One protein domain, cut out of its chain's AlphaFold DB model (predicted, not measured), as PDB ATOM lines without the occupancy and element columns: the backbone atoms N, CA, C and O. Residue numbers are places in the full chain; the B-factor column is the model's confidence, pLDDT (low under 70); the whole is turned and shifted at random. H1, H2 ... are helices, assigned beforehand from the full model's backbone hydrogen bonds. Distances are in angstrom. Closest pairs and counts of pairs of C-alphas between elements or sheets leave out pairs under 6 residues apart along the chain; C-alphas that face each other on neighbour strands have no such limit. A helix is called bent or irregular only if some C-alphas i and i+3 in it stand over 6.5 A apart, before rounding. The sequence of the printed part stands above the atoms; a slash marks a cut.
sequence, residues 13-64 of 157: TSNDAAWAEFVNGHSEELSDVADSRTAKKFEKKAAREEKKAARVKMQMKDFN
ATOM      1  N   THR A  13      34.958 -52.911  29.585       65.25
ATOM      2  CA  THR A  13      35.477 -52.753  28.215       65.25
ATOM      3  C   THR A  13      34.891 -53.789  27.250       65.25
ATOM      4  O   THR A  13      34.643 -53.478  26.085       65.25
ATOM      5  N   SER A  14      34.649 -55.025  27.709       75.31
ATOM      6  CA  SER A  14      34.029 -56.053  26.862       75.31
ATOM      7  C   SER A  14      32.528 -55.829  26.685       75.31
ATOM      8  O   SER A  14      31.993 -56.125  25.621       75.31
ATOM      9  N   ASN A  15      31.855 -55.292  27.705       80.38
ATOM     10  CA  ASN A  15      30.451 -54.914  27.626       80.38
ATOM     11  C   ASN A  15      30.270 -53.741  26.668       80.38
ATOM     12  O   ASN A  15      29.419 -53.835  25.796       80.38
ATOM     13  N   ASP A  16      31.082 -52.686  26.755       88.00
ATOM     14  CA  ASP A  16      30.998 -51.543  25.835       88.00
ATOM     15  C   ASP A  16      31.225 -51.961  24.375       88.00
ATOM     16  O   ASP A  16      30.511 -51.512  23.475       88.00
ATOM     17  N   ALA A  17      32.166 -52.881  24.132       85.69
ATOM     18  CA  ALA A  17      32.391 -53.456  22.809       85.69
ATOM     19  C   ALA A  17      31.191 -54.292  22.319       85.69
ATOM     20  O   ALA A  17      30.754 -54.126  21.179       85.69
ATOM     21  N   ALA A  18      30.614 -55.137  23.180       87.06
ATOM     22  CA  ALA A  18      29.430 -55.939  22.859       87.06
ATOM     23  C   ALA A  18      28.174 -55.074  22.639       87.06
ATOM     24  O   ALA A  18      27.363 -55.351  21.754       87.06
ATOM     25  N   TRP A  19      28.031 -53.987  23.402       87.25
ATOM     26  CA  TRP A  19      26.976 -52.992  23.221       87.25
ATOM     27  C   TRP A  19      27.126 -52.249  21.897       87.25
ATOM     28  O   TRP A  19      26.134 -52.061  21.196       87.25
ATOM     29  N   ALA A  20      28.342 -51.852  21.519       89.38
ATOM     30  CA  ALA A  20      28.592 -51.178  20.247       89.38
ATOM     31  C   ALA A  20      28.272 -52.080  19.043       89.38
ATOM     32  O   ALA A  20      27.650 -51.625  18.081       89.38
ATOM     33  N   GLU A  21      28.638 -53.362  19.110       90.25
ATOM     34  CA  GLU A  21      28.296 -54.351  18.084       90.25
ATOM     35  C   GLU A  21      26.775 -54.551  17.975       90.25
ATOM     36  O   GLU A  21      26.221 -54.521  16.874       90.25
ATOM     37  N   PHE A  22      26.081 -54.646  19.115       90.19
ATOM     38  CA  PHE A  22      24.621 -54.735  19.167       90.19
ATOM     39  C   PHE A  22      23.932 -53.500  18.562       90.19
ATOM     40  O   PHE A  22      23.027 -53.650  17.739       90.19
ATOM     41  N   VAL A  23      24.372 -52.290  18.928       92.62
ATOM     42  CA  VAL A  23      23.821 -51.022  18.418       92.62
ATOM     43  C   VAL A  23      24.051 -50.882  16.917       92.62
ATOM     44  O   VAL A  23      23.163 -50.416  16.208       92.62
ATOM     45  N   ASN A  24      25.212 -51.307  16.414       90.38
ATOM     46  CA  ASN A  24      25.498 -51.263  14.985       90.38
ATOM     47  C   ASN A  24      24.607 -52.244  14.201       90.38
ATOM     48  O   ASN A  24      24.029 -51.870  13.180       90.38
ATOM     49  N   GLY A  25      24.442 -53.470  14.716       89.88
ATOM     50  CA  GLY A  25      23.600 -54.507  14.111       89.88
ATOM     51  C   GLY A  25      22.100 -54.194  14.117       89.88
ATOM     52  O   GLY A  25      21.401 -54.596  13.194       89.88
ATOM     53  N   HIS A  26      21.618 -53.437  15.108       91.25
ATOM     54  CA  HIS A  26      20.200 -53.073  15.260       91.25
ATOM     55  C   HIS A  26      19.944 -51.575  15.035       91.25
ATOM     56  O   HIS A  26      18.957 -51.027  15.526       91.25
ATOM     57  N   SER A  27      20.829 -50.879  14.317       89.50
ATOM     58  CA  SER A  27      20.751 -49.420  14.152       89.50
ATOM     59  C   SER A  27      19.450 -48.952  13.486       89.50
ATOM     60  O   SER A  27      18.866 -47.956  13.915       89.50
ATOM     61  N   GLU A  28      18.956 -49.698  12.495       88.94
ATOM     62  CA  GLU A  28      17.689 -49.422  11.807       88.94
ATOM     63  C   GLU A  28      16.484 -49.608  12.746       88.94
ATOM     64  O   GLU A  28      15.670 -48.697  12.899       88.94
ATOM     65  N   GLU A  29      16.421 -50.719  13.482       89.75
ATOM     66  CA  GLU A  29      15.345 -50.987  14.447       89.75
ATOM     67  C   GLU A  29      15.332 -49.975  15.603       89.75
ATOM     68  O   GLU A  29      14.274 -49.502  16.022       89.75
ATOM     69  N   LEU A  30      16.509 -49.592  16.108       88.81
ATOM     70  CA  LEU A  30      16.638 -48.560  17.138       88.81
ATOM     71  C   LEU A  30      16.173 -47.193  16.626       88.81
ATOM     72  O   LEU A  30      15.573 -46.436  17.391       88.81
ATOM     73  N   SER A  31      16.402 -46.886  15.344       86.81
ATOM     74  CA  SER A  31      15.913 -45.652  14.721       86.81
ATOM     75  C   SER A  31      14.384 -45.632  14.602       86.81
ATOM     76  O   SER A  31      13.753 -44.653  15.005       86.81
ATOM     77  N   ASP A  32      13.770 -46.752  14.214       90.06
ATOM     78  CA  ASP A  32      12.313 -46.910  14.171       90.06
ATOM     79  C   ASP A  32      11.680 -46.803  15.569       90.06
ATOM     80  O   ASP A  32      10.637 -46.164  15.766       90.06
ATOM     81  N   VAL A  33      12.330 -47.386  16.583       84.88
ATOM     82  CA  VAL A  33      11.899 -47.271  17.981       84.88
ATOM     83  C   VAL A  33      12.036 -45.835  18.477       84.88
ATOM     84  O   VAL A  33      11.120 -45.349  19.148       84.88
ATOM     85  N   ALA A  34      13.113 -45.128  18.132       83.94
ATOM     86  CA  ALA A  34      13.297 -43.719  18.475       83.94
ATOM     87  C   ALA A  34      12.221 -42.828  17.834       83.94
ATOM     88  O   ALA A  34      11.688 -41.922  18.482       83.94
ATOM     89  N   ASP A  35      11.812 -43.135  16.602       86.56
ATOM     90  CA  ASP A  35      10.754 -42.405  15.908       86.56
ATOM     91  C   ASP A  35       9.329 -42.778  16.340       86.56
ATOM     92  O   ASP A  35       8.359 -42.069  16.012       86.56
ATOM     93  N   SER A  36       9.191 -43.835  17.143       89.75
ATOM     94  CA  SER A  36       7.913 -44.307  17.659       89.75
ATOM     95  C   SER A  36       7.188 -43.259  18.512       89.75
ATOM     96  O   SER A  36       7.753 -42.410  19.211       89.75
ATOM     97  N   ARG A  37       5.854 -43.353  18.521       85.00
ATOM     98  CA  ARG A  37       4.992 -42.466  19.324       85.00
ATOM     99  C   ARG A  37       5.251 -42.605  20.825       85.00
ATOM    100  O   ARG A  37       4.957 -41.674  21.573       85.00
ATOM    101  N   THR A  38       5.732 -43.761  21.277       85.94
ATOM    102  CA  THR A  38       6.103 -44.023  22.671       85.94
ATOM    103  C   THR A  38       7.406 -43.325  23.027       85.94
ATOM    104  O   THR A  38       7.402 -42.560  23.991       85.94
ATOM    105  N   ALA A  39       8.461 -43.468  22.218       85.81
ATOM    106  CA  ALA A  39       9.736 -42.777  22.430       85.81
ATOM    107  C   ALA A  39       9.563 -41.251  22.443       85.81
ATOM    108  O   ALA A  39       9.944 -40.596  23.411       85.81
ATOM    109  N   LYS A  40       8.815 -40.693  21.483       86.88
ATOM    110  CA  LYS A  40       8.473 -39.255  21.454       86.88
ATOM    111  C   LYS A  40       7.706 -38.780  22.697       86.88
ATOM    112  O   LYS A  40       7.828 -37.628  23.122       86.88
ATOM    113  N   LYS A  41       6.886 -39.642  23.318       90.00
ATOM    114  CA  LYS A  41       6.212 -39.321  24.593       90.00
ATOM    115  C   LYS A  41       7.182 -39.348  25.773       90.00
ATOM    116  O   LYS A  41       7.010 -38.522  26.669       90.00
ATOM    117  N   PHE A  42       8.153 -40.261  25.782       87.75
ATOM    118  CA  PHE A  42       9.201 -40.318  26.802       87.75
ATOM    119  C   PHE A  42      10.124 -39.110  26.714       87.75
ATOM    120  O   PHE A  42      10.277 -38.424  27.716       87.75
ATOM    121  N   GLU A  43      10.610 -38.761  25.523       87.25
ATOM    122  CA  GLU A  43      11.412 -37.553  25.293       87.25
ATOM    123  C   GLU A  43      10.668 -36.299  25.774       87.25
ATOM    124  O   GLU A  43      11.189 -35.485  26.532       87.25
ATOM    125  N   LYS A  44       9.377 -36.179  25.442       90.81
ATOM    126  CA  LYS A  44       8.540 -35.069  25.916       90.81
ATOM    127  C   LYS A  44       8.344 -35.061  27.435       90.81
ATOM    128  O   LYS A  44       8.146 -33.983  28.000       90.81
ATOM    129  N   LYS A  45       8.319 -36.224  28.093       86.88
ATOM    130  CA  LYS A  45       8.245 -36.322  29.559       86.88
ATOM    131  C   LYS A  45       9.583 -35.953  30.197       86.88
ATOM    132  O   LYS A  45       9.576 -35.074  31.050       86.88
ATOM    133  N   ALA A  46      10.690 -36.511  29.717       86.12
ATOM    134  CA  ALA A  46      12.039 -36.179  30.164       86.12
ATOM    135  C   ALA A  46      12.315 -34.674  30.014       86.12
ATOM    136  O   ALA A  46      12.608 -33.997  30.993       86.12
ATOM    137  N   ALA A  47      12.032 -34.090  28.846       84.19
ATOM    138  CA  ALA A  47      12.181 -32.653  28.610       84.19
ATOM    139  C   ALA A  47      11.257 -31.785  29.490       84.19
ATOM    140  O   ALA A  47      11.539 -30.613  29.744       84.19
ATOM    141  N   ARG A  48      10.112 -32.315  29.943       82.88
ATOM    142  CA  ARG A  48       9.252 -31.627  30.922       82.88
ATOM    143  C   ARG A  48       9.829 -31.717  32.324       82.88
ATOM    144  O   ARG A  48       9.739 -30.734  33.048       82.88
ATOM    145  N   GLU A  49      10.394 -32.854  32.698       78.44
ATOM    146  CA  GLU A  49      11.044 -33.053  33.990       78.44
ATOM    147  C   GLU A  49      12.322 -32.230  34.106       78.44
ATOM    148  O   GLU A  49      12.503 -31.576  35.122       78.44
ATOM    149  N   GLU A  50      13.125 -32.115  33.052       75.56
ATOM    150  CA  GLU A  50      14.281 -31.213  33.012       75.56
ATOM    151  C   GLU A  50      13.871 -29.746  33.153       75.56
ATOM    152  O   GLU A  50      14.477 -28.996  33.914       75.56
ATOM    153  N   LYS A  51      12.793 -29.323  32.479       79.69
ATOM    154  CA  LYS A  51      12.251 -27.960  32.620       79.69
ATOM    155  C   LYS A  51      11.663 -27.717  34.005       79.69
ATOM    156  O   LYS A  51      11.821 -26.626  34.546       79.69
ATOM    157  N   LYS A  52      11.001 -28.719  34.589       72.88
ATOM    158  CA  LYS A  52      10.528 -28.676  35.976       72.88
ATOM    159  C   LYS A  52      11.708 -28.618  36.936       72.88
ATOM    160  O   LYS A  52      11.690 -27.771  37.807       72.88
ATOM    161  N   ALA A  53      12.756 -29.407  36.736       71.81
ATOM    162  CA  ALA A  53      13.969 -29.385  37.542       71.81
ATOM    163  C   ALA A  53      14.713 -28.050  37.410       71.81
ATOM    164  O   ALA A  53      15.173 -27.514  38.409       71.81
ATOM    165  N   ALA A  54      14.780 -27.459  36.215       68.94
ATOM    166  CA  ALA A  54      15.342 -26.128  36.002       68.94
ATOM    167  C   ALA A  54      14.500 -25.038  36.687       68.94
ATOM    168  O   ALA A  54      15.047 -24.162  37.352       68.94
ATOM    169  N   ARG A  55      13.167 -25.117  36.594       65.56
ATOM    170  CA  ARG A  55      12.246 -24.204  37.289       65.56
ATOM    171  C   ARG A  55      12.314 -24.369  38.805       65.56
ATOM    172  O   ARG A  55      12.354 -23.369  39.505       65.56
ATOM    173  N   VAL A  56      12.375 -25.601  39.301       61.91
ATOM    174  CA  VAL A  56      12.542 -25.932  40.721       61.91
ATOM    175  C   VAL A  56      13.900 -25.444  41.211       61.91
ATOM    176  O   VAL A  56      13.943 -24.825  42.258       61.91
ATOM    177  N   LYS A  57      14.985 -25.583  40.438       60.47
ATOM    178  CA  LYS A  57      16.290 -24.981  40.764       60.47
ATOM    179  C   LYS A  57      16.237 -23.449  40.830       60.47
ATOM    180  O   LYS A  57      16.905 -22.870  41.674       60.47
ATOM    181  N   MET A  58      15.434 -22.791  39.988       57.25
ATOM    182  CA  MET A  58      15.219 -21.337  40.084       57.25
ATOM    183  C   MET A  58      14.283 -20.931  41.240       57.25
ATOM    184  O   MET A  58      14.390 -19.814  41.738       57.25
ATOM    185  N   GLN A  59      13.373 -21.814  41.667       55.25
ATOM    186  CA  GLN A  59      12.456 -21.621  42.802       55.25
ATOM    187  C   GLN A  59      13.040 -22.096  44.142       55.25
ATOM    188  O   GLN A  59      12.553 -21.714  45.200       55.25
ATOM    189  N   MET A  60      14.128 -22.864  44.114       50.00
ATOM    190  CA  MET A  60      14.981 -23.234  45.242       50.00
ATOM    191  C   MET A  60      15.822 -22.024  45.684       50.00
ATOM    192  O   MET A  60      17.047 -22.066  45.747       50.00
ATOM    193  N   LYS A  61      15.156 -20.907  45.974       55.50
ATOM    194  CA  LYS A  61      15.687 -19.858  46.848       55.50
ATOM    195  C   LYS A  61      14.984 -19.830  48.208       55.50
ATOM    196  O   LYS A  61      15.340 -19.009  49.040       55.50
ATOM    197  N   ASP A  62      14.105 -20.808  48.433       58.69
ATOM    198  CA  ASP A  62      13.470 -21.121  49.711       58.69
ATOM    199  C   ASP A  62      13.861 -22.546  50.143       58.69
ATOM    200  O   ASP A  62      13.026 -23.432  50.317       58.69
ATOM    201  N   PHE A  63      15.163 -22.808  50.294       57.75
ATOM    202  CA  PHE A  63      15.596 -23.938  51.117       57.75
ATOM    203  C   PHE A  63      15.354 -23.556  52.575       57.75
ATOM    204  O   PHE A  63      16.243 -23.033  53.242       57.75
ATOM    205  N   ASN A  64      14.134 -23.768  53.067       58.94
ATOM    206  CA  ASN A  64      13.888 -23.639  54.491       58.94
ATOM    207  C   ASN A  64      14.553 -24.828  55.209       58.94
ATOM    208  O   ASN A  64      14.150 -25.982  55.037       58.94
TER     209      ASN A  64
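This is residues 13 to 64 of the 157 residues of an uncharacterized protein of Alloscardovia macacae (UniProt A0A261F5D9). Three helices follow one another like the segments of an open, angular arch: H1 forms one leg, the short H2 makes the crook, and the long H3 runs off from it as the other, longer arm. H1 and H3 do not fold back on each other, and there is no packed core between them; residues 60 to 64 trail from the far end of H3. The printed part has 52 residues with three named helices, in the order H1, H2, H3, and no named strand, and its class is all helix. The whole is extended, with a radius of gyration of the C-alphas of 17.7 A, and flat, with spans of 51 by 32 by 10 A.

H1 covers residues 13 to 25, from Thr 13, whose C-alpha is at (35.477, -52.753, 28.215), to Gly 25, whose C-alpha is at (23.600, -54.507, 14.111); its first and last C-alphas are 18.5 A apart. After His 26, H2 covers residues 27 to 35, Ser 27 to Asp 35, and measures 12.3 A from first to last C-alpha. After Ser 36, H3 covers residues 37 to 59, Arg 37 to Gln 59. It is the longest helix, with 23 residues and 32.3 A from first to last C-alpha, and C-alpha 59 is at (12.456, -21.621, 42.802).

H1 and H2 are close but not clearly touching, and their closest C-alphas, those of Val 23 and Leu 30, are 7.7 A apart. Their lines are about perpendicular, at 77 degrees. H2 and H3 are also close but not clearly touching, and their closest C-alphas, those of Val 33 and Ala 39, are 6.7 A apart. They run the same way at a steep tilt of 63 degrees. H1 and H3 are apart. In H1, H2 and H3 every O i to N i+4 pair is within hydrogen-bond range, and no helix is bent or irregular.

The two C-alphas farthest apart are those of Gly 25 and Asn 64, at 51.7 A, while the first and last printed C-alphas, those of Thr 13 and Asn 64, are 44.8 A apart. The printed part has no cut. The links from H1 to H2 and from H2 to H3 are tight, with 1 residue in each. Residues 13 to 33, 35 to 41 and 44 to 64 stand free, with no C-alpha 8 or more residues apart along the chain within 10 A. The mean pLDDT of the printed part is 79.8, and the model's confidence is low, under 70, at residue 13 and at residues 54 to 64, of which 54 to 59 belong to H3.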